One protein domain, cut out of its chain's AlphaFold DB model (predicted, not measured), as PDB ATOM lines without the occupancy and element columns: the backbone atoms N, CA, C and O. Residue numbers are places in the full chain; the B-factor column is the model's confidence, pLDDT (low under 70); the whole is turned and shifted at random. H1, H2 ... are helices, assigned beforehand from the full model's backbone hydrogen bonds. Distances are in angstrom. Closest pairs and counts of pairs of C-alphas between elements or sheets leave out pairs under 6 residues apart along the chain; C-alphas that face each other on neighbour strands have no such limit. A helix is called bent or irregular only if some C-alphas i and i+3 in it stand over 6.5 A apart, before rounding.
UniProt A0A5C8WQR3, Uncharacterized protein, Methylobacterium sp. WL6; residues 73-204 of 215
ATOM      1  N   ALA A  73      45.003 -31.467  27.650       74.06
ATOM      2  CA  ALA A  73      45.108 -31.822  26.240       74.06
ATOM      3  C   ALA A  73      44.520 -30.724  25.342       74.06
ATOM      4  O   ALA A  73      45.241 -30.229  24.478       74.06
ATOM      5  N   SER A  74      43.281 -30.284  25.594       72.75
ATOM      6  CA  SER A  74      42.633 -29.212  24.820       72.75
ATOM      7  C   SER A  74      43.437 -27.913  24.871       72.75
ATOM      8  O   SER A  74      43.755 -27.344  23.832       72.75
ATOM      9  N   ARG A  75      43.907 -27.505  26.064       81.56
ATOM     10  CA  ARG A  75      44.820 -26.357  26.195       81.56
ATOM     11  C   ARG A  75      46.026 -26.496  25.271       81.56
ATOM     12  O   ARG A  75      46.373 -25.559  24.563       81.56
ATOM     13  N   ASP A  76      46.723 -27.625  25.332       80.62
ATOM     14  CA  ASP A  76      47.957 -27.783  24.570       80.62
ATOM     15  C   ASP A  76      47.702 -27.842  23.058       80.62
ATOM     16  O   ASP A  76      48.538 -27.338  22.310       80.62
ATOM     17  N   VAL A  77      46.576 -28.410  22.611       78.56
ATOM     18  CA  VAL A  77      46.140 -28.378  21.203       78.56
ATOM     19  C   VAL A  77      45.891 -26.942  20.752       78.56
ATOM     20  O   VAL A  77      46.452 -26.521  19.743       78.56
ATOM     21  N   GLU A  78      45.170 -26.150  21.537       80.56
ATOM     22  CA  GLU A  78      44.903 -24.750  21.206       80.56
ATOM     23  C   GLU A  78      46.183 -23.902  21.163       80.56
ATOM     24  O   GLU A  78      46.401 -23.115  20.239       80.56
ATOM     25  N   LEU A  79      47.114 -24.124  22.094       83.38
ATOM     26  CA  LEU A  79      48.423 -23.465  22.054       83.38
ATOM     27  C   LEU A  79      49.239 -23.861  20.810       83.38
ATOM     28  O   LEU A  79      49.989 -23.031  20.290       83.38
ATOM     29  N   ILE A  80      49.114 -25.107  20.333       84.50
ATOM     30  CA  ILE A  80      49.708 -25.549  19.061       84.50
ATOM     31  C   ILE A  80      49.027 -24.831  17.895       84.50
ATOM     32  O   ILE A  80      49.742 -24.306  17.043       84.50
ATOM     33  N   ASN A  81      47.693 -24.748  17.875       83.00
ATOM     34  CA  ASN A  81      46.922 -24.070  16.829       83.00
ATOM     35  C   ASN A  81      47.346 -22.600  16.681       83.00
ATOM     36  O   ASN A  81      47.600 -22.152  15.562       83.00
ATOM     37  N   CYS A  82      47.578 -21.889  17.793       86.38
ATOM     38  CA  CYS A  82      48.113 -20.520  17.767       86.38
ATOM     39  C   CYS A  82      49.490 -20.392  17.086       86.38
ATOM     40  O   CYS A  82      49.894 -19.309  16.671       86.38
ATOM     41  N   LEU A  83      50.291 -21.453  17.033       89.31
ATOM     42  CA  LEU A  83      51.638 -21.390  16.460       89.31
ATOM     43  C   LEU A  83      51.717 -22.073  15.092       89.31
ATOM     44  O   LEU A  83      52.565 -21.698  14.280       89.31
ATOM     45  N   ALA A  84      50.832 -23.030  14.810       86.12
ATOM     46  CA  ALA A  84      50.860 -23.867  13.619       86.12
ATOM     47  C   ALA A  84      50.886 -23.048  12.324       86.12
ATOM     48  O   ALA A  84      51.723 -23.315  11.462       86.12
ATOM     49  N   GLY A  85      50.054 -22.005  12.218       87.88
ATOM     50  CA  GLY A  85      50.011 -21.133  11.039       87.88
ATOM     51  C   GLY A  85      51.355 -20.457  10.753       87.88
ATOM     52  O   GLY A  85      51.886 -20.566   9.649       87.88
ATOM     53  N   ALA A  86      51.964 -19.836  11.765       89.94
ATOM     54  CA  ALA A  86      53.246 -19.150  11.608       89.94
ATOM     55  C   ALA A  86      54.402 -20.110  11.296       89.94
ATOM     56  O   ALA A  86      55.306 -19.759  10.536       89.94
ATOM     57  N   TYR A  87      54.390 -21.320  11.863       90.56
ATOM     58  CA  TYR A  87      55.381 -22.335  11.513       90.56
ATOM     59  C   TYR A  87      55.168 -22.878  10.090       90.56
ATOM     60  O   TYR A  87      56.150 -23.085   9.375       90.56
ATOM     61  N   ALA A  88      53.922 -23.102   9.663       88.06
ATOM     62  CA  ALA A  88      53.612 -23.594   8.322       88.06
ATOM     63  C   ALA A  88      54.007 -22.558   7.264       88.06
ATOM     64  O   ALA A  88      54.660 -22.886   6.274       88.06
ATOM     65  N   GLU A  89      53.697 -21.288   7.522       88.62
ATOM     66  CA  GLU A  89      54.099 -20.170   6.680       88.62
ATOM     67  C   GLU A  89      55.628 -20.038   6.604       88.62
ATOM     68  O   GLU A  89      56.183 -19.878   5.516       88.62
ATOM     69  N   ALA A  90      56.325 -20.152   7.738       90.25
ATOM     70  CA  ALA A  90      57.783 -20.114   7.792       90.25
ATOM     71  C   ALA A  90      58.418 -21.240   6.963       90.25
ATOM     72  O   ALA A  90      59.337 -20.984   6.182       90.25
ATOM     73  N   ALA A  91      57.896 -22.463   7.089       88.12
ATOM     74  CA  ALA A  91      58.353 -23.617   6.324       88.12
ATOM     75  C   ALA A  91      58.094 -23.456   4.820       88.12
ATOM     76  O   ALA A  91      58.978 -23.743   4.018       88.12
ATOM     77  N   PHE A  92      56.918 -22.950   4.437       87.50
ATOM     78  CA  PHE A  92      56.568 -22.731   3.034       87.50
ATOM     79  C   PHE A  92      57.393 -21.606   2.388       87.50
ATOM     80  O   PHE A  92      57.909 -21.763   1.283       87.50
ATOM     81  N   ARG A  93      57.547 -20.467   3.075       87.12
ATOM     82  CA  ARG A  93      58.250 -19.279   2.553       87.12
ATOM     83  C   ARG A  93      59.771 -19.346   2.712       87.12
ATOM     84  O   ARG A  93      60.463 -18.485   2.173       87.12
ATOM     85  N   GLY A  94      60.291 -20.297   3.488       89.12
ATOM     86  CA  GLY A  94      61.715 -20.380   3.821       89.12
ATOM     87  C   GLY A  94      62.204 -19.209   4.683       89.12
ATOM     88  O   GLY A  94      63.330 -18.745   4.513       89.12
ATOM     89  N   VAL A  95      61.362 -18.699   5.587       92.31
ATOM     90  CA  VAL A  95      61.691 -17.578   6.491       92.31
ATOM     91  C   VAL A  95      61.639 -18.014   7.953       92.31
ATOM     92  O   VAL A  95      61.203 -19.114   8.276       92.31
ATOM     93  N   SER A  96      62.085 -17.154   8.871       93.44
ATOM     94  CA  SER A  96      62.012 -17.472  10.300       93.44
ATOM     95  C   SER A  96      60.574 -17.402  10.829       93.44
ATOM     96  O   SER A  96      59.816 -16.500  10.469       93.44
ATOM     97  N   VAL A  97      60.228 -18.280  11.776       92.06
ATOM     98  CA  VAL A  97      58.935 -18.243  12.491       92.06
ATOM     99  C   VAL A  97      58.712 -16.890  13.172       92.06
ATOM    100  O   VAL A  97      57.608 -16.350  13.150       92.06
ATOM    101  N   ALA A  98      59.770 -16.291  13.729       91.00
ATOM    102  CA  ALA A  98      59.701 -14.967  14.344       91.00
ATOM    103  C   ALA A  98      59.268 -13.880  13.341       91.00
ATOM    104  O   ALA A  98      58.542 -12.956  13.709       91.00
ATOM    105  N   THR A  99      59.672 -14.004  12.073       90.56
ATOM    106  CA  THR A  99      59.245 -13.109  10.993       90.56
ATOM    107  C   THR A  99      57.750 -13.258  10.710       90.56
ATOM    108  O   THR A  99      57.055 -12.243  10.660       90.56
ATOM    109  N   CYS A 100      57.236 -14.486  10.586       89.56
ATOM    110  CA  CYS A 100      55.807 -14.748  10.353       89.56
ATOM    111  C   CYS A 100      54.939 -14.273  11.528       89.56
ATOM    112  O   CYS A 100      53.966 -13.538  11.338       89.56
ATOM    113  N   LEU A 101      55.357 -14.566  12.764       87.75
ATOM    114  CA  LEU A 101      54.671 -14.096  13.971       87.75
ATOM    115  C   LEU A 101      54.607 -12.565  14.059       87.75
ATOM    116  O   LEU A 101      53.616 -12.016  14.534       87.75
ATOM    117  N   LYS A 102      55.644 -11.859  13.588       86.69
ATOM    118  CA  LYS A 102      55.666 -10.390  13.553       86.69
ATOM    119  C   LYS A 102      54.813  -9.810  12.417       86.69
ATOM    120  O   LYS A 102      54.256  -8.729  12.588       86.69
ATOM    121  N   GLY A 103      54.756 -10.485  11.269       78.44
ATOM    122  CA  GLY A 103      54.078 -10.010  10.059       78.44
ATOM    123  C   GLY A 103      52.565 -10.239  10.044       78.44
ATOM    124  O   GLY A 103      51.844  -9.390   9.529       78.44
ATOM    125  N   GLY A 104      52.092 -11.346  10.627       78.00
ATOM    126  CA  GLY A 104      50.671 -11.723  10.624       78.00
ATOM    127  C   GLY A 104      50.164 -12.367  11.919       78.00
ATOM    128  O   GLY A 104      48.987 -12.238  12.236       78.00
ATOM    129  N   GLY A 105      51.041 -12.960  12.736       85.00
ATOM    130  CA  GLY A 105      50.648 -13.753  13.913       85.00
ATOM    131  C   GLY A 105      50.219 -12.975  15.165       85.00
ATOM    132  O   GLY A 105      50.272 -13.513  16.270       85.00
ATOM    133  N   LYS A 106      49.829 -11.695  15.058       85.69
ATOM    134  CA  LYS A 106      49.417 -10.896  16.233       85.69
ATOM    135  C   LYS A 106      48.144 -11.452  16.879       85.69
ATOM    136  O   LYS A 106      48.055 -11.467  18.105       85.69
ATOM    137  N   GLY A 107      47.180 -11.880  16.060       83.81
ATOM    138  CA  GLY A 107      45.945 -12.511  16.531       83.81
ATOM    139  C   GLY A 107      46.248 -13.798  17.291       83.81
ATOM    140  O   GLY A 107      45.841 -13.935  18.443       83.81
ATOM    141  N   ASP A 108      47.074 -14.658  16.702       87.00
ATOM    142  CA  ASP A 108      47.427 -15.942  17.303       87.00
ATOM    143  C   ASP A 108      48.237 -15.790  18.595       87.00
ATOM    144  O   ASP A 108      47.976 -16.469  19.584       87.00
ATOM    145  N   LEU A 109      49.181 -14.843  18.646       88.62
ATOM    146  CA  LEU A 109      49.912 -14.535  19.880       88.62
ATOM    147  C   LEU A 109      48.997 -13.960  20.963       88.62
ATOM    148  O   LEU A 109      49.175 -14.272  22.140       88.62
ATOM    149  N   SER A 110      48.027 -13.123  20.588       85.94
ATOM    150  CA  SER A 110      47.030 -12.629  21.537       85.94
ATOM    151  C   SER A 110      46.200 -13.783  22.095       85.94
ATOM    152  O   SER A 110      45.995 -13.837  23.303       85.94
ATOM    153  N   HIS A 111      45.773 -14.713  21.239       83.25
ATOM    154  CA  HIS A 111      45.000 -15.884  21.643       83.25
ATOM    155  C   HIS A 111      45.811 -16.809  22.562       83.25
ATOM    156  O   HIS A 111      45.350 -17.163  23.645       83.25
ATOM    157  N   PHE A 112      47.071 -17.079  22.210       87.44
ATOM    158  CA  PHE A 112      48.011 -17.808  23.059       87.44
ATOM    159  C   PHE A 112      48.106 -17.183  24.460       87.44
ATOM    160  O   PHE A 112      48.073 -17.882  25.472       87.44
ATOM    161  N   HIS A 113      48.222 -15.854  24.535       84.56
ATOM    162  CA  HIS A 113      48.299 -15.146  25.812       84.56
ATOM    163  C   HIS A 113      46.993 -15.195  26.609       84.56
ATOM    164  O   HIS A 113      47.061 -15.263  27.835       84.56
ATOM    165  N   THR A 114      45.838 -15.195  25.945       83.00
ATOM    166  CA  THR A 114      44.538 -15.412  26.593       83.00
ATOM    167  C   THR A 114      44.480 -16.796  27.238       83.00
ATOM    168  O   THR A 114      44.181 -16.890  28.427       83.00
ATOM    169  N   ILE A 115      44.859 -17.854  26.510       80.00
ATOM    170  CA  ILE A 115      44.890 -19.225  27.047       80.00
ATOM    171  C   ILE A 115      45.870 -19.325  28.219       80.00
ATOM    172  O   ILE A 115      45.526 -19.849  29.275       80.00
ATOM    173  N   ALA A 116      47.088 -18.795  28.069       80.88
ATOM    174  CA  ALA A 116      48.072 -18.792  29.149       80.88
ATOM    175  C   ALA A 116      47.535 -18.075  30.404       80.88
ATOM    176  O   ALA A 116      47.680 -18.584  31.514       80.88
ATOM    177  N   GLY A 117      46.855 -16.938  30.219       77.56
ATOM    178  CA  GLY A 117      46.207 -16.192  31.295       77.56
ATOM    179  C   GLY A 117      45.116 -16.987  32.016       77.56
ATOM    180  O   GLY A 117      45.112 -17.001  33.245       77.56
ATOM    181  N   ALA A 118      44.262 -17.704  31.277       75.44
ATOM    182  CA  ALA A 118      43.222 -18.574  31.844       75.44
ATOM    183  C   ALA A 118      43.807 -19.702  32.716       75.44
ATOM    184  O   ALA A 118      43.203 -20.144  33.689       75.44
ATOM    185  N   TRP A 119      45.037 -20.129  32.424       75.38
ATOM    186  CA  TRP A 119      45.769 -21.116  33.223       75.38
ATOM    187  C   TRP A 119      46.608 -20.510  34.356       75.38
ATOM    188  O   TRP A 119      47.390 -21.213  34.999       75.38
ATOM    189  N   GLY A 120      46.462 -19.208  34.618       77.69
ATOM    190  CA  GLY A 120      47.221 -18.491  35.640       77.69
ATOM    191  C   GLY A 120      48.695 -18.287  35.279       77.69
ATOM    192  O   GLY A 120      49.497 -17.900  36.132       77.69
ATOM    193  N   TRP A 121      49.083 -18.533  34.026       82.44
ATOM    194  CA  TRP A 121      50.446 -18.325  33.558       82.44
ATOM    195  C   TRP A 121      50.600 -16.880  33.107       82.44
ATOM    196  O   TRP A 121      50.165 -16.478  32.025       82.44
ATOM    197  N   GLY A 122      51.245 -16.073  33.947       76.62
ATOM    198  CA  GLY A 122      51.617 -14.718  33.560       76.62
ATOM    199  C   GLY A 122      52.424 -14.725  32.257       76.62
ATOM    200  O   GLY A 122      53.226 -15.623  32.012       76.62
ATOM    201  N   GLN A 123      52.271 -13.695  31.420       79.94
ATOM    202  CA  GLN A 123      52.917 -13.651  30.096       79.94
ATOM    203  C   GLN A 123      54.438 -13.871  30.131       79.94
ATOM    204  O   GLN A 123      55.004 -14.408  29.181       79.94
ATOM    205  N   ARG A 124      55.093 -13.456  31.222       86.75
ATOM    206  CA  ARG A 124      56.543 -13.574  31.443       86.75
ATOM    207  C   ARG A 124      56.927 -14.731  32.369       86.75
ATOM    208  O   ARG A 124      58.066 -14.778  32.824       86.75
ATOM    209  N   SER A 125      55.989 -15.616  32.694       89.62
ATOM    210  CA  SER A 125      56.253 -16.741  33.583       89.62
ATOM    211  C   SER A 125      57.053 -17.835  32.873       89.62
ATOM    212  O   SER A 125      57.032 -17.966  31.642       89.62
ATOM    213  N   THR A 126      57.763 -18.636  33.661       90.12
ATOM    214  CA  THR A 126      58.492 -19.818  33.192       90.12
ATOM    215  C   THR A 126      57.564 -20.844  32.545       90.12
ATOM    216  O   THR A 126      57.940 -21.487  31.567       90.12
ATOM    217  N   GLU A 127      56.334 -20.958  33.042       86.38
ATOM    218  CA  GLU A 127      55.285 -21.842  32.532       86.38
ATOM    219  C   GLU A 127      54.831 -21.400  31.143       86.38
ATOM    220  O   GLU A 127      54.842 -22.209  30.220       86.38
ATOM    221  N   SER A 128      54.525 -20.109  30.965       86.31
ATOM    222  CA  SER A 128      54.152 -19.534  29.666       86.31
ATOM    223  C   SER A 128      55.264 -19.731  28.626       86.31
ATOM    224  O   SER A 128      55.011 -20.171  27.500       86.31
ATOM    225  N   ALA A 129      56.524 -19.492  29.012       88.50
ATOM    226  CA  ALA A 129      57.676 -19.711  28.137       88.50
ATOM    227  C   ALA A 129      57.838 -21.190  27.742       88.50
ATOM    228  O   ALA A 129      58.026 -21.501  26.563       88.50
ATOM    229  N   ARG A 130      57.715 -22.110  28.708       87.81
ATOM    230  CA  ARG A 130      57.788 -23.559  28.470       87.81
ATOM    231  C   ARG A 130      56.639 -24.050  27.592       87.81
ATOM    232  O   ARG A 130      56.874 -24.839  26.679       87.81
ATOM    233  N   ALA A 131      55.419 -23.575  27.836       84.81
ATOM    234  CA  ALA A 131      54.247 -23.908  27.038       84.81
ATOM    235  C   ALA A 131      54.434 -23.467  25.580       84.81
ATOM    236  O   ALA A 131      54.204 -24.253  24.664       84.81
ATOM    237  N   LYS A 132      54.964 -22.256  25.360       90.44
ATOM    238  CA  LYS A 132      55.266 -21.741  24.017       90.44
ATOM    239  C   LYS A 132      56.320 -22.583  23.302       90.44
ATOM    240  O   LYS A 132      56.159 -22.893  22.125       90.44
ATOM    241  N   GLN A 133      57.382 -22.969  24.009       88.56
ATOM    242  CA  GLN A 133      58.429 -23.831  23.460       88.56
ATOM    243  C   GLN A 133      57.877 -25.208  23.064       88.56
ATOM    244  O   GLN A 133      58.170 -25.689  21.971       88.56
ATOM    245  N   LEU A 134      57.074 -25.838  23.927       85.44
ATOM    246  CA  LEU A 134      56.483 -27.152  23.662       85.44
ATOM    247  C   LEU A 134      55.481 -27.109  22.507       85.44
ATOM    248  O   LEU A 134      55.541 -27.959  21.621       85.44
ATOM    249  N   ALA A 135      54.591 -26.115  22.492       86.12
ATOM    250  CA  ALA A 135      53.640 -25.916  21.404       86.12
ATOM    251  C   ALA A 135      54.366 -25.680  20.070       86.12
ATOM    252  O   ALA A 135      54.043 -26.321  19.072       86.12
ATOM    253  N   GLY A 136      55.413 -24.849  20.071       87.69
ATOM    254  CA  GLY A 136      56.240 -24.599  18.893       87.69
ATOM    255  C   GLY A 136      56.963 -25.851  18.390       87.69
ATOM    256  O   GLY A 136      56.941 -26.128  17.197       87.69
ATOM    257  N   ALA A 137      57.543 -26.652  19.288       84.44
ATOM    258  CA  ALA A 137      58.201 -27.907  18.919       84.44
ATOM    259  C   ALA A 137      57.221 -28.931  18.317       84.44
ATOM    260  O   ALA A 137      57.565 -29.637  17.370       84.44
ATOM    261  N   ARG A 138      55.990 -29.005  18.840       82.69
ATOM    262  CA  ARG A 138      54.938 -29.883  18.302       82.69
ATOM    263  C   ARG A 138      54.435 -29.398  16.942       82.69
ATOM    264  O   ARG A 138      54.315 -30.215  16.032       82.69
ATOM    265  N   ALA A 139      54.210 -28.093  16.782       84.75
ATOM    266  CA  ALA A 139      53.878 -27.492  15.490       84.75
ATOM    267  C   ALA A 139      54.975 -27.783  14.454       84.75
ATOM    268  O   ALA A 139      54.699 -28.278  13.364       84.75
ATOM    269  N   GLU A 140      56.238 -27.565  14.818       85.44
ATOM    270  CA  GLU A 140      57.382 -27.850  13.957       85.44
ATOM    271  C   GLU A 140      57.464 -29.321  13.546       85.44
ATOM    272  O   GLU A 140      57.706 -29.619  12.377       85.44
ATOM    273  N   ALA A 141      57.240 -30.244  14.482       79.56
ATOM    274  CA  ALA A 141      57.233 -31.672  14.196       79.56
ATOM    275  C   ALA A 141      56.126 -32.063  13.201       79.56
ATOM    276  O   ALA A 141      56.398 -32.818  12.267       79.56
ATOM    277  N   LEU A 142      54.911 -31.515  13.338       78.00
ATOM    278  CA  LEU A 142      53.831 -31.732  12.361       78.00
ATOM    279  C   LEU A 142      54.289 -31.329  10.956       78.00
ATOM    280  O   LEU A 142      54.168 -32.101  10.005       78.00
ATOM    281  N   ILE A 143      54.880 -30.143  10.849       81.44
ATOM    282  CA  ILE A 143      55.251 -29.514   9.579       81.44
ATOM    283  C   ILE A 143      56.457 -30.188   8.924       81.44
ATOM    284  O   ILE A 143      56.509 -30.307   7.704       81.44
ATOM    285  N   ARG A 144      57.432 -30.645   9.718       81.69
ATOM    286  CA  ARG A 144      58.634 -31.325   9.211       81.69
ATOM    287  C   ARG A 144      58.391 -32.778   8.815       81.69
ATOM    288  O   ARG A 144      59.259 -33.380   8.183       81.69
ATOM    289  N   SER A 145      57.249 -33.355   9.179       82.06
ATOM    290  CA  SER A 145      56.880 -34.676   8.680       82.06
ATOM    291  C   SER A 145      56.709 -34.639   7.151       82.06
ATOM    292  O   SER A 145      56.180 -33.655   6.631       82.06
ATOM    293  N   PRO A 146      57.117 -35.682   6.398       81.69
ATOM    294  CA  PRO A 146      56.954 -35.693   4.942       81.69
ATOM    295  C   PRO A 146      55.505 -35.452   4.496       81.69
ATOM    296  O   PRO A 146      55.259 -34.719   3.542       81.69
ATOM    297  N   MET A 147      54.550 -36.034   5.224       82.25
ATOM    298  CA  MET A 147      53.119 -35.908   4.947       82.25
ATOM    299  C   MET A 147      52.600 -34.509   5.308       82.25
ATOM    300  O   MET A 147      51.892 -33.899   4.514       82.25
ATOM    301  N   GLY A 148      53.009 -33.949   6.453       82.50
ATOM    302  CA  GLY A 148      52.634 -32.589   6.851       82.50
ATOM    303  C   GLY A 148      53.199 -31.525   5.914       82.50
ATOM    304  O   GLY A 148      52.469 -30.634   5.486       82.50
ATOM    305  N   ALA A 149      54.462 -31.659   5.501       84.38
ATOM    306  CA  ALA A 149      55.069 -30.786   4.500       84.38
ATOM    307  C   ALA A 149      54.320 -30.847   3.158       84.38
ATOM    308  O   ALA A 149      54.064 -29.810   2.544       84.38
ATOM    309  N   ALA A 150      53.930 -32.049   2.717       86.31
ATOM    310  CA  ALA A 150      53.135 -32.233   1.506       86.31
ATOM    311  C   ALA A 150      51.736 -31.601   1.622       86.31
ATOM    312  O   ALA A 150      51.292 -30.937   0.681       86.31
ATOM    313  N   ALA A 151      51.068 -31.745   2.772       86.00
ATOM    314  CA  ALA A 151      49.764 -31.136   3.035       86.00
ATOM    315  C   ALA A 151      49.844 -29.603   2.979       86.00
ATOM    316  O   ALA A 151      49.095 -28.967   2.239       86.00
ATOM    317  N   ILE A 152      50.808 -29.012   3.693       87.12
ATOM    318  CA  ILE A 152      51.021 -27.556   3.736       87.12
ATOM    319  C   ILE A 152      51.309 -27.010   2.349       87.12
ATOM    320  O   ILE A 152      50.708 -26.017   1.946       87.12
ATOM    321  N   LYS A 153      52.203 -27.669   1.605       88.12
ATOM    322  CA  LYS A 153      52.523 -27.273   0.236       88.12
ATOM    323  C   LYS A 153      51.269 -27.282  -0.641       88.12
ATOM    324  O   LYS A 153      51.007 -26.290  -1.309       88.12
ATOM    325  N   SER A 154      50.475 -28.349  -0.579       88.50
ATOM    326  CA  SER A 154      49.261 -28.494  -1.396       88.50
ATOM    327  C   SER A 154      48.204 -27.430  -1.071       88.50
ATOM    328  O   SER A 154      47.585 -26.865  -1.975       88.50
ATOM    329  N   ILE A 155      48.017 -27.116   0.215       86.69
ATOM    330  CA  ILE A 155      47.106 -26.053   0.667       86.69
ATOM    331  C   ILE A 155      47.613 -24.683   0.210       86.69
ATOM    332  O   ILE A 155      46.843 -23.893  -0.332       86.69
ATOM    333  N   ALA A 156      48.904 -24.403   0.393       87.38
ATOM    334  CA  ALA A 156      49.500 -23.130   0.013       87.38
ATOM    335  C   ALA A 156      49.447 -22.899  -1.505       87.38
ATOM    336  O   ALA A 156      49.083 -21.811  -1.940       87.38
ATOM    337  N   GLU A 157      49.738 -23.920  -2.315       90.31
ATOM    338  CA  GLU A 157      49.599 -23.861  -3.775       90.31
ATOM    339  C   GLU A 157      48.143 -23.606  -4.190       90.31
ATOM    340  O   GLU A 157      47.889 -22.738  -5.024       90.31
ATOM    341  N   SER A 158      47.181 -24.269  -3.541       89.62
ATOM    342  CA  SER A 158      45.749 -24.052  -3.796       89.62
ATOM    343  C   SER A 158      45.295 -22.635  -3.419       89.62
ATOM    344  O   SER A 158      44.533 -22.008  -4.157       89.62
ATOM    345  N   LEU A 159      45.789 -22.094  -2.298       87.25
ATOM    346  CA  LEU A 159      45.531 -20.713  -1.880       87.25
ATOM    347  C   LEU A 159      46.146 -19.697  -2.848       87.25
ATOM    348  O   LEU A 159      45.503 -18.694  -3.152       87.25
ATOM    349  N   LEU A 160      47.358 -19.946  -3.352       87.94
ATOM    350  CA  LEU A 160      48.009 -19.077  -4.336       87.94
ATOM    351  C   LEU A 160      47.279 -19.077  -5.682       87.94
ATOM    352  O   LEU A 160      47.148 -18.022  -6.297       87.94
ATOM    353  N   GLU A 161      46.796 -20.236  -6.133       92.25
ATOM    354  CA  GLU A 161      46.071 -20.365  -7.399       92.25
ATOM    355  C   GLU A 161      44.680 -19.716  -7.332       92.25
ATOM    356  O   GLU A 161      44.274 -19.005  -8.252       92.25
ATOM    357  N   ARG A 162      43.934 -19.959  -6.248       90.81
ATOM    358  CA  ARG A 162      42.491 -19.659  -6.181       90.81
ATOM    359  C   ARG A 162      42.150 -18.454  -5.310       90.81
ATOM    360  O   ARG A 162      41.004 -18.008  -5.303       90.81
ATOM    361  N   GLY A 163      43.102 -17.961  -4.520       87.69
ATOM    362  CA  GLY A 163      42.905 -16.901  -3.526       87.69
ATOM    363  C   GLY A 163      42.062 -17.308  -2.311       87.69
ATOM    364  O   GLY A 163      41.985 -16.552  -1.346       87.69
ATOM    365  N   LYS A 164      41.424 -18.485  -2.342       85.69
ATOM    366  CA  LYS A 164      40.633 -19.068  -1.254       85.69
ATOM    367  C   LYS A 164      40.574 -20.588  -1.385       85.69
ATOM    368  O   LYS A 164      40.594 -21.117  -2.496       85.69
ATOM    369  N   VAL A 165      40.453 -21.266  -0.253       79.62
ATOM    370  CA  VAL A 165      40.256 -22.715  -0.144       79.62
ATOM    371  C   VAL A 165      39.247 -22.930   0.984       79.62
ATOM    372  O   VAL A 165      39.380 -22.299   2.030       79.62
ATOM    373  N   ASP A 166      38.213 -23.733   0.744       82.94
ATOM    374  CA  ASP A 166      37.219 -24.075   1.768       82.94
ATOM    375  C   ASP A 166      37.681 -25.255   2.641       82.94
ATOM    376  O   ASP A 166      38.704 -25.893   2.382       82.94
ATOM    377  N   GLU A 167      36.947 -25.511   3.720       72.31
ATOM    378  CA  GLU A 167      37.294 -26.530   4.716       72.31
ATOM    379  C   GLU A 167      37.276 -27.951   4.138       72.31
ATOM    380  O   GLU A 167      38.171 -28.746   4.435       72.31
ATOM    381  N   ASP A 168      36.312 -28.258   3.268       76.69
ATOM    382  CA  ASP A 168      36.209 -29.559   2.602       76.69
ATOM    383  C   ASP A 168      37.431 -29.826   1.721       76.69
ATOM    384  O   ASP A 168      37.991 -30.933   1.720       76.69
ATOM    385  N   GLU A 169      37.883 -28.796   1.006       79.50
ATOM    386  CA  GLU A 169      39.068 -28.848   0.169       79.50
ATOM    387  C   GLU A 169      40.346 -28.982   0.995       79.50
ATOM    388  O   GLU A 169      41.177 -29.837   0.686       79.50
ATOM    389  N   ILE A 170      40.488 -28.215   2.082       78.06
ATOM    390  CA  ILE A 170      41.597 -28.378   3.034       78.06
ATOM    391  C   ILE A 170      41.625 -29.818   3.557       78.06
ATOM    392  O   ILE A 170      42.666 -30.478   3.511       78.06
ATOM    393  N   GLY A 171      40.475 -30.337   3.994       78.19
ATOM    394  CA  GLY A 171      40.339 -31.704   4.480       78.19
ATOM    395  C   GLY A 171      40.748 -32.731   3.426       78.19
ATOM    396  O   GLY A 171      41.458 -33.689   3.738       78.19
ATOM    397  N   ARG A 172      40.358 -32.526   2.164       81.75
ATOM    398  CA  ARG A 172      40.748 -33.390   1.044       81.75
ATOM    399  C   ARG A 172      42.252 -33.355   0.785       81.75
ATOM    400  O   ARG A 172      42.855 -34.419   0.692       81.75
ATOM    401  N   LEU A 173      42.857 -32.171   0.699       84.25
ATOM    402  CA  LEU A 173      44.295 -32.006   0.453       84.25
ATOM    403  C   LEU A 173      45.132 -32.647   1.564       84.25
ATOM    404  O   LEU A 173      46.102 -33.351   1.278       84.25
ATOM    405  N   CYS A 174      44.716 -32.470   2.821       82.06
ATOM    406  CA  CYS A 174      45.307 -33.165   3.957       82.06
ATOM    407  C   CYS A 174      45.189 -34.683   3.793       82.06
ATOM    408  O   CYS A 174      46.209 -35.365   3.806       82.06
ATOM    409  N   ARG A 175      43.985 -35.231   3.573       80.88
ATOM    410  CA  ARG A 175      43.797 -36.686   3.402       80.88
ATOM    411  C   ARG A 175      44.693 -37.256   2.307       80.88
ATOM    412  O   ARG A 175      45.390 -38.232   2.562       80.88
ATOM    413  N   THR A 176      44.754 -36.607   1.147       84.44
ATOM    414  CA  THR A 176      45.630 -37.023   0.043       84.44
ATOM    415  C   THR A 176      47.097 -37.062   0.475       84.44
ATOM    416  O   THR A 176      47.780 -38.064   0.268       84.44
ATOM    417  N   ALA A 177      47.587 -36.006   1.130       83.88
ATOM    418  CA  ALA A 177      48.961 -35.954   1.636       83.88
ATOM    419  C   ALA A 177      49.238 -37.016   2.715       83.88
ATOM    420  O   ALA A 177      50.361 -37.510   2.837       83.88
ATOM    421  N   TYR A 178      48.203 -37.402   3.462       78.56
ATOM    422  CA  TYR A 178      48.254 -38.437   4.486       78.56
ATOM    423  C   TYR A 178      47.931 -39.855   3.974       78.56
ATOM    424  O   TYR A 178      47.792 -40.776   4.782       78.56
ATOM    425  N   GLY A 179      47.872 -40.071   2.656       81.88
ATOM    426  CA  GLY A 179      47.604 -41.386   2.061       81.88
ATOM    427  C   GLY A 179      46.179 -41.882   2.319       81.88
ATOM    428  O   GLY A 179      45.990 -43.033   2.707       81.88
ATOM    429  N   ASP A 180      45.202 -40.985   2.180       79.75
ATOM    430  CA  ASP A 180      43.759 -41.200   2.355       79.75
ATOM    431  C   ASP A 180      43.327 -41.653   3.759       79.75
ATOM    432  O   ASP A 180      42.202 -42.109   3.979       79.75
ATOM    433  N   LYS A 181      44.204 -41.473   4.750       68.69
ATOM    434  CA  LYS A 181      43.872 -41.694   6.160       68.69
ATOM    435  C   LYS A 181      42.823 -40.684   6.621       68.69
ATOM    436  O   LYS A 181      42.916 -39.497   6.320       68.69
ATOM    437  N   GLN A 182      41.849 -41.153   7.396       61.28
ATOM    438  CA  GLN A 182      40.826 -40.304   8.007       61.28
ATOM    439  C   GLN A 182      41.135 -40.043   9.483       61.28
ATOM    440  O   GLN A 182      41.591 -40.937  10.199       61.28
ATOM    441  N   CYS A 183      40.856 -38.817   9.932       56.09
ATOM    442  CA  CYS A 183      40.844 -38.469  11.348       56.09
ATOM    443  C   CYS A 183      39.755 -39.265  12.057       56.09
ATOM    444  O   CYS A 183      38.616 -39.294  11.592       56.09
ATOM    445  N   LYS A 184      40.079 -39.869  13.199       52.88
ATOM    446  CA  LYS A 184      39.048 -40.310  14.138       52.88
ATOM    447  C   LYS A 184      38.717 -39.147  15.086       52.88
ATOM    448  O   LYS A 184      39.647 -38.451  15.504       52.88
ATOM    449  N   PRO A 185      37.442 -38.951  15.460       49.66
ATOM    450  CA  PRO A 185      37.076 -38.012  16.516       49.66
ATOM    451  C   PRO A 185      37.832 -38.301  17.826       49.66
ATOM    452  O   PRO A 185      38.176 -39.450  18.104       49.66
ATOM    453  N   ALA A 186      38.089 -37.259  18.623       52.09
ATOM    454  CA  ALA A 186      38.617 -37.339  19.994       52.09
ATOM    455  C   ALA A 186      39.965 -38.066  20.210       52.09
ATOM    456  O   ALA A 186      40.293 -38.469  21.327       52.09
ATOM    457  N   VAL A 187      40.812 -38.224  19.190       58.25
ATOM    458  CA  VAL A 187      42.036 -39.020  19.388       58.25
ATOM    459  C   VAL A 187      43.186 -38.271  20.064       58.25
ATOM    460  O   VAL A 187      44.017 -38.896  20.723       58.25
ATOM    461  N   TRP A 188      43.227 -36.942  19.985       57.56
ATOM    462  CA  TRP A 188      44.178 -36.161  20.782       57.56
ATOM    463  C   TRP A 188      44.006 -36.427  22.284       57.56
ATOM    464  O   TRP A 188      44.986 -36.837  22.909       57.56
ATOM    465  N   PRO A 189      42.781 -36.337  22.843       62.88
ATOM    466  CA  PRO A 189      42.459 -36.868  24.158       62.88
ATOM    467  C   PRO A 189      42.948 -38.294  24.406       62.88
ATOM    468  O   PRO A 189      43.604 -38.526  25.409       62.88
ATOM    469  N   GLY A 190      42.713 -39.260  23.515       65.81
ATOM    470  CA  GLY A 190      43.084 -40.665  23.758       65.81
ATOM    471  C   GLY A 190      44.591 -40.942  23.884       65.81
ATOM    472  O   GLY A 190      44.986 -41.961  24.446       65.81
ATOM    473  N   HIS A 191      45.450 -40.046  23.384       68.00
ATOM    474  CA  HIS A 191      46.903 -40.268  23.327       68.00
ATOM    475  C   HIS A 191      47.720 -39.070  23.792       68.00
ATOM    476  O   HIS A 191      48.859 -38.882  23.366       68.00
ATOM    477  N   TRP A 192      47.141 -38.255  24.668       65.94
ATOM    478  CA  TRP A 192      47.829 -37.112  25.236       65.94
ATOM    479  C   TRP A 192      48.764 -37.519  26.394       65.94
ATOM    480  O   TRP A 192      48.291 -38.158  27.336       65.94
ATOM    481  N   PRO A 193      50.052 -37.108  26.403       68.56
ATOM    482  CA  PRO A 193      50.750 -36.335  25.373       68.56
ATOM    483  C   PRO A 193      51.192 -37.207  24.180       68.56
ATOM    484  O   PRO A 193      51.697 -38.313  24.390       68.56
ATOM    485  N   PRO A 194      51.103 -36.701  22.937       70.12
ATOM    486  CA  PRO A 194      51.463 -37.488  21.766       70.12
ATOM    487  C   PRO A 194      52.980 -37.667  21.651       70.12
ATOM    488  O   PRO A 194      53.772 -36.753  21.894       70.12
ATOM    489  N   THR A 195      53.384 -38.852  21.211       75.12
ATOM    490  CA  THR A 195      54.752 -39.168  20.793       75.12
ATOM    491  C   THR A 195      55.084 -38.514  19.452       75.12
ATOM    492  O   THR A 195      54.211 -38.241  18.629       75.12
ATOM    493  N   LEU A 196      56.377 -38.328  19.174       71.94
ATOM    494  CA  LEU A 196      56.836 -37.758  17.905       71.94
ATOM    495  C   LEU A 196      56.388 -38.581  16.685       71.94
ATOM    496  O   LEU A 196      56.031 -38.013  15.658       71.94
ATOM    497  N   ALA A 197      56.354 -39.912  16.806       72.50
ATOM    498  CA  ALA A 197      55.862 -40.792  15.748       72.50
ATOM    499  C   ALA A 197      54.374 -40.548  15.441       72.50
ATOM    500  O   ALA A 197      53.993 -40.483  14.274       72.50
ATOM    501  N   GLN A 198      53.551 -40.346  16.477       72.19
ATOM    502  CA  GLN A 198      52.126 -40.024  16.326       72.19
ATOM    503  C   GLN A 198      51.918 -38.646  15.688       72.19
ATOM    504  O   GLN A 198      51.038 -38.485  14.848       72.19
ATOM    505  N   ILE A 199      52.766 -37.673  16.033       69.81
ATOM    506  CA  ILE A 199      52.771 -36.350  15.399       69.81
ATOM    507  C   ILE A 199      53.158 -36.465  13.913       69.81
ATOM    508  O   ILE A 199      52.488 -35.902  13.052       69.81
ATOM    509  N   HIS A 200      54.204 -37.227  13.578       68.94
ATOM    510  CA  HIS A 200      54.701 -37.354  12.201       68.94
ATOM    511  C   HIS A 200      53.791 -38.144  11.260       68.94
ATOM    512  O   HIS A 200      53.757 -37.856  10.067       68.94
ATOM    513  N   ALA A 201      53.039 -39.117  11.771       65.75
ATOM    514  CA  ALA A 201      52.018 -39.807  10.984       65.75
ATOM    515  C   ALA A 201      50.846 -38.880  10.596       65.75
ATOM    516  O   ALA A 201      49.947 -39.308   9.873       65.75
ATOM    517  N   GLY A 202      50.856 -37.651  11.132       55.31
ATOM    518  CA  GLY A 202      49.828 -36.618  11.092       55.31
ATOM    519  C   GLY A 202      48.441 -37.061  11.478       55.31
ATOM    520  O   GLY A 202      47.502 -36.332  11.196       55.31
ATOM    521  N   HIS A 203      48.332 -38.197  12.169       50.53
ATOM    522  CA  HIS A 203      47.165 -38.605  12.920       50.53
ATOM    523  C   HIS A 203      47.511 -39.715  13.926       50.53
ATOM    524  O   HIS A 203      48.103 -40.733  13.576       50.53
ATOM    525  N   ILE A 204      47.131 -39.481  15.192       48.16
ATOM    526  CA  ILE A 204      45.991 -40.184  15.806       48.16
ATOM    527  C   ILE A 204      46.088 -41.719  15.623       48.16
ATOM    528  O   ILE A 204      45.810 -42.218  14.535       48.16
TER     529      ILE A 204
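AT A GLANCE: This is residues 73 to 204 of the 215 residues of an uncharacterized protein of Methylobacterium sp. WL6 (UniProt A0A5C8WQR3). A bent helix, H1, runs through the middle of a group of mostly crossed helices: H3 packs along its first arm, H4 crosses that arm, and the short H2 packs on its second arm. The helical hairpin of H5 and H6 makes one end of the domain, H5 crossing the second arm of H1, while the short H8 packs on H4. The printed part has 132 residues with eight named helices, H1 to H8 in chain order, and no named strand; the class is all helix. It is compact, with a radius of gyration of the C-alphas of 15.1 A and spans of 40 by 35 by 22 A.

HOW THE PARTS SIT: H1, residues 73 to 93, is the hub, touching five other helices. By its hydrogen bonds it was assigned as one helix, but it is bent: C-alphas 82 and 85 are 7.0 A apart, and its arms H1a, residues 73 to 82, and H1b, residues 85 to 93, stand at a steep tilt of 43 degrees. H2, residues 97 to 103, touches H1b, about perpendicular at 77 degrees; their closest C-alphas, those of Ala 90 and Val 97, are 5.2 A apart. H3, residues 106 to 118, touches H1a at a shallow tilt of 23 degrees, opposite ways, with the C-alphas of Cys 82 and Asp 108 closest at 4.7 A. H4, residues 126 to 144, touches H1a with residues 131 to 139 alone, only just about perpendicular at 71 degrees; the C-alphas of Ile 80 and Ala 135 are closest at 4.6 A. H5, residues 146 to 162, touches H1b with residues 152 to 156 alone, about perpendicular at 83 degrees, with the C-alphas of Ala 88 and Ile 152 closest at 6.6 A. H6, residues 167 to 177, touches H5 in a hairpin, opposite ways at a steep tilt of 42 degrees; the C-alphas of Ala 151 and Cys 174 are closest at 5.0 A. H7, residues 187 to 190, only just touches H1a, with 3 pairs of C-alphas within 8 A, those of Ala 73 and Pro 189 closest at 6.1 A. H8, residues 196 to 200, touches H4, with the C-alphas of Leu 142 and Ile 199 closest at 5.6 A. H3 and H5 are apart. Every O i to N i+4 pair is within hydrogen-bond range in H1a, H1b, H2, H3, H4, H5, H6 and H8; H7 is too short for such a pair.

IN THESE COORDINATES: H1a begins at C-alpha 73 (45.108, -31.822, 26.240). H3 measures 18.5 A, H4 26.6 A, H5 24.3 A and H6 15.3 A. H8 ends at C-alpha 200 (54.701, -37.354, 12.201).

THE WHOLE: The farthest C-alphas, those of Gly 120 and Glu 161, are 43.1 A apart. The printed part has no cut and no long link. Confidence is low, under 70, in residues 181 to 193 and 199 to 204.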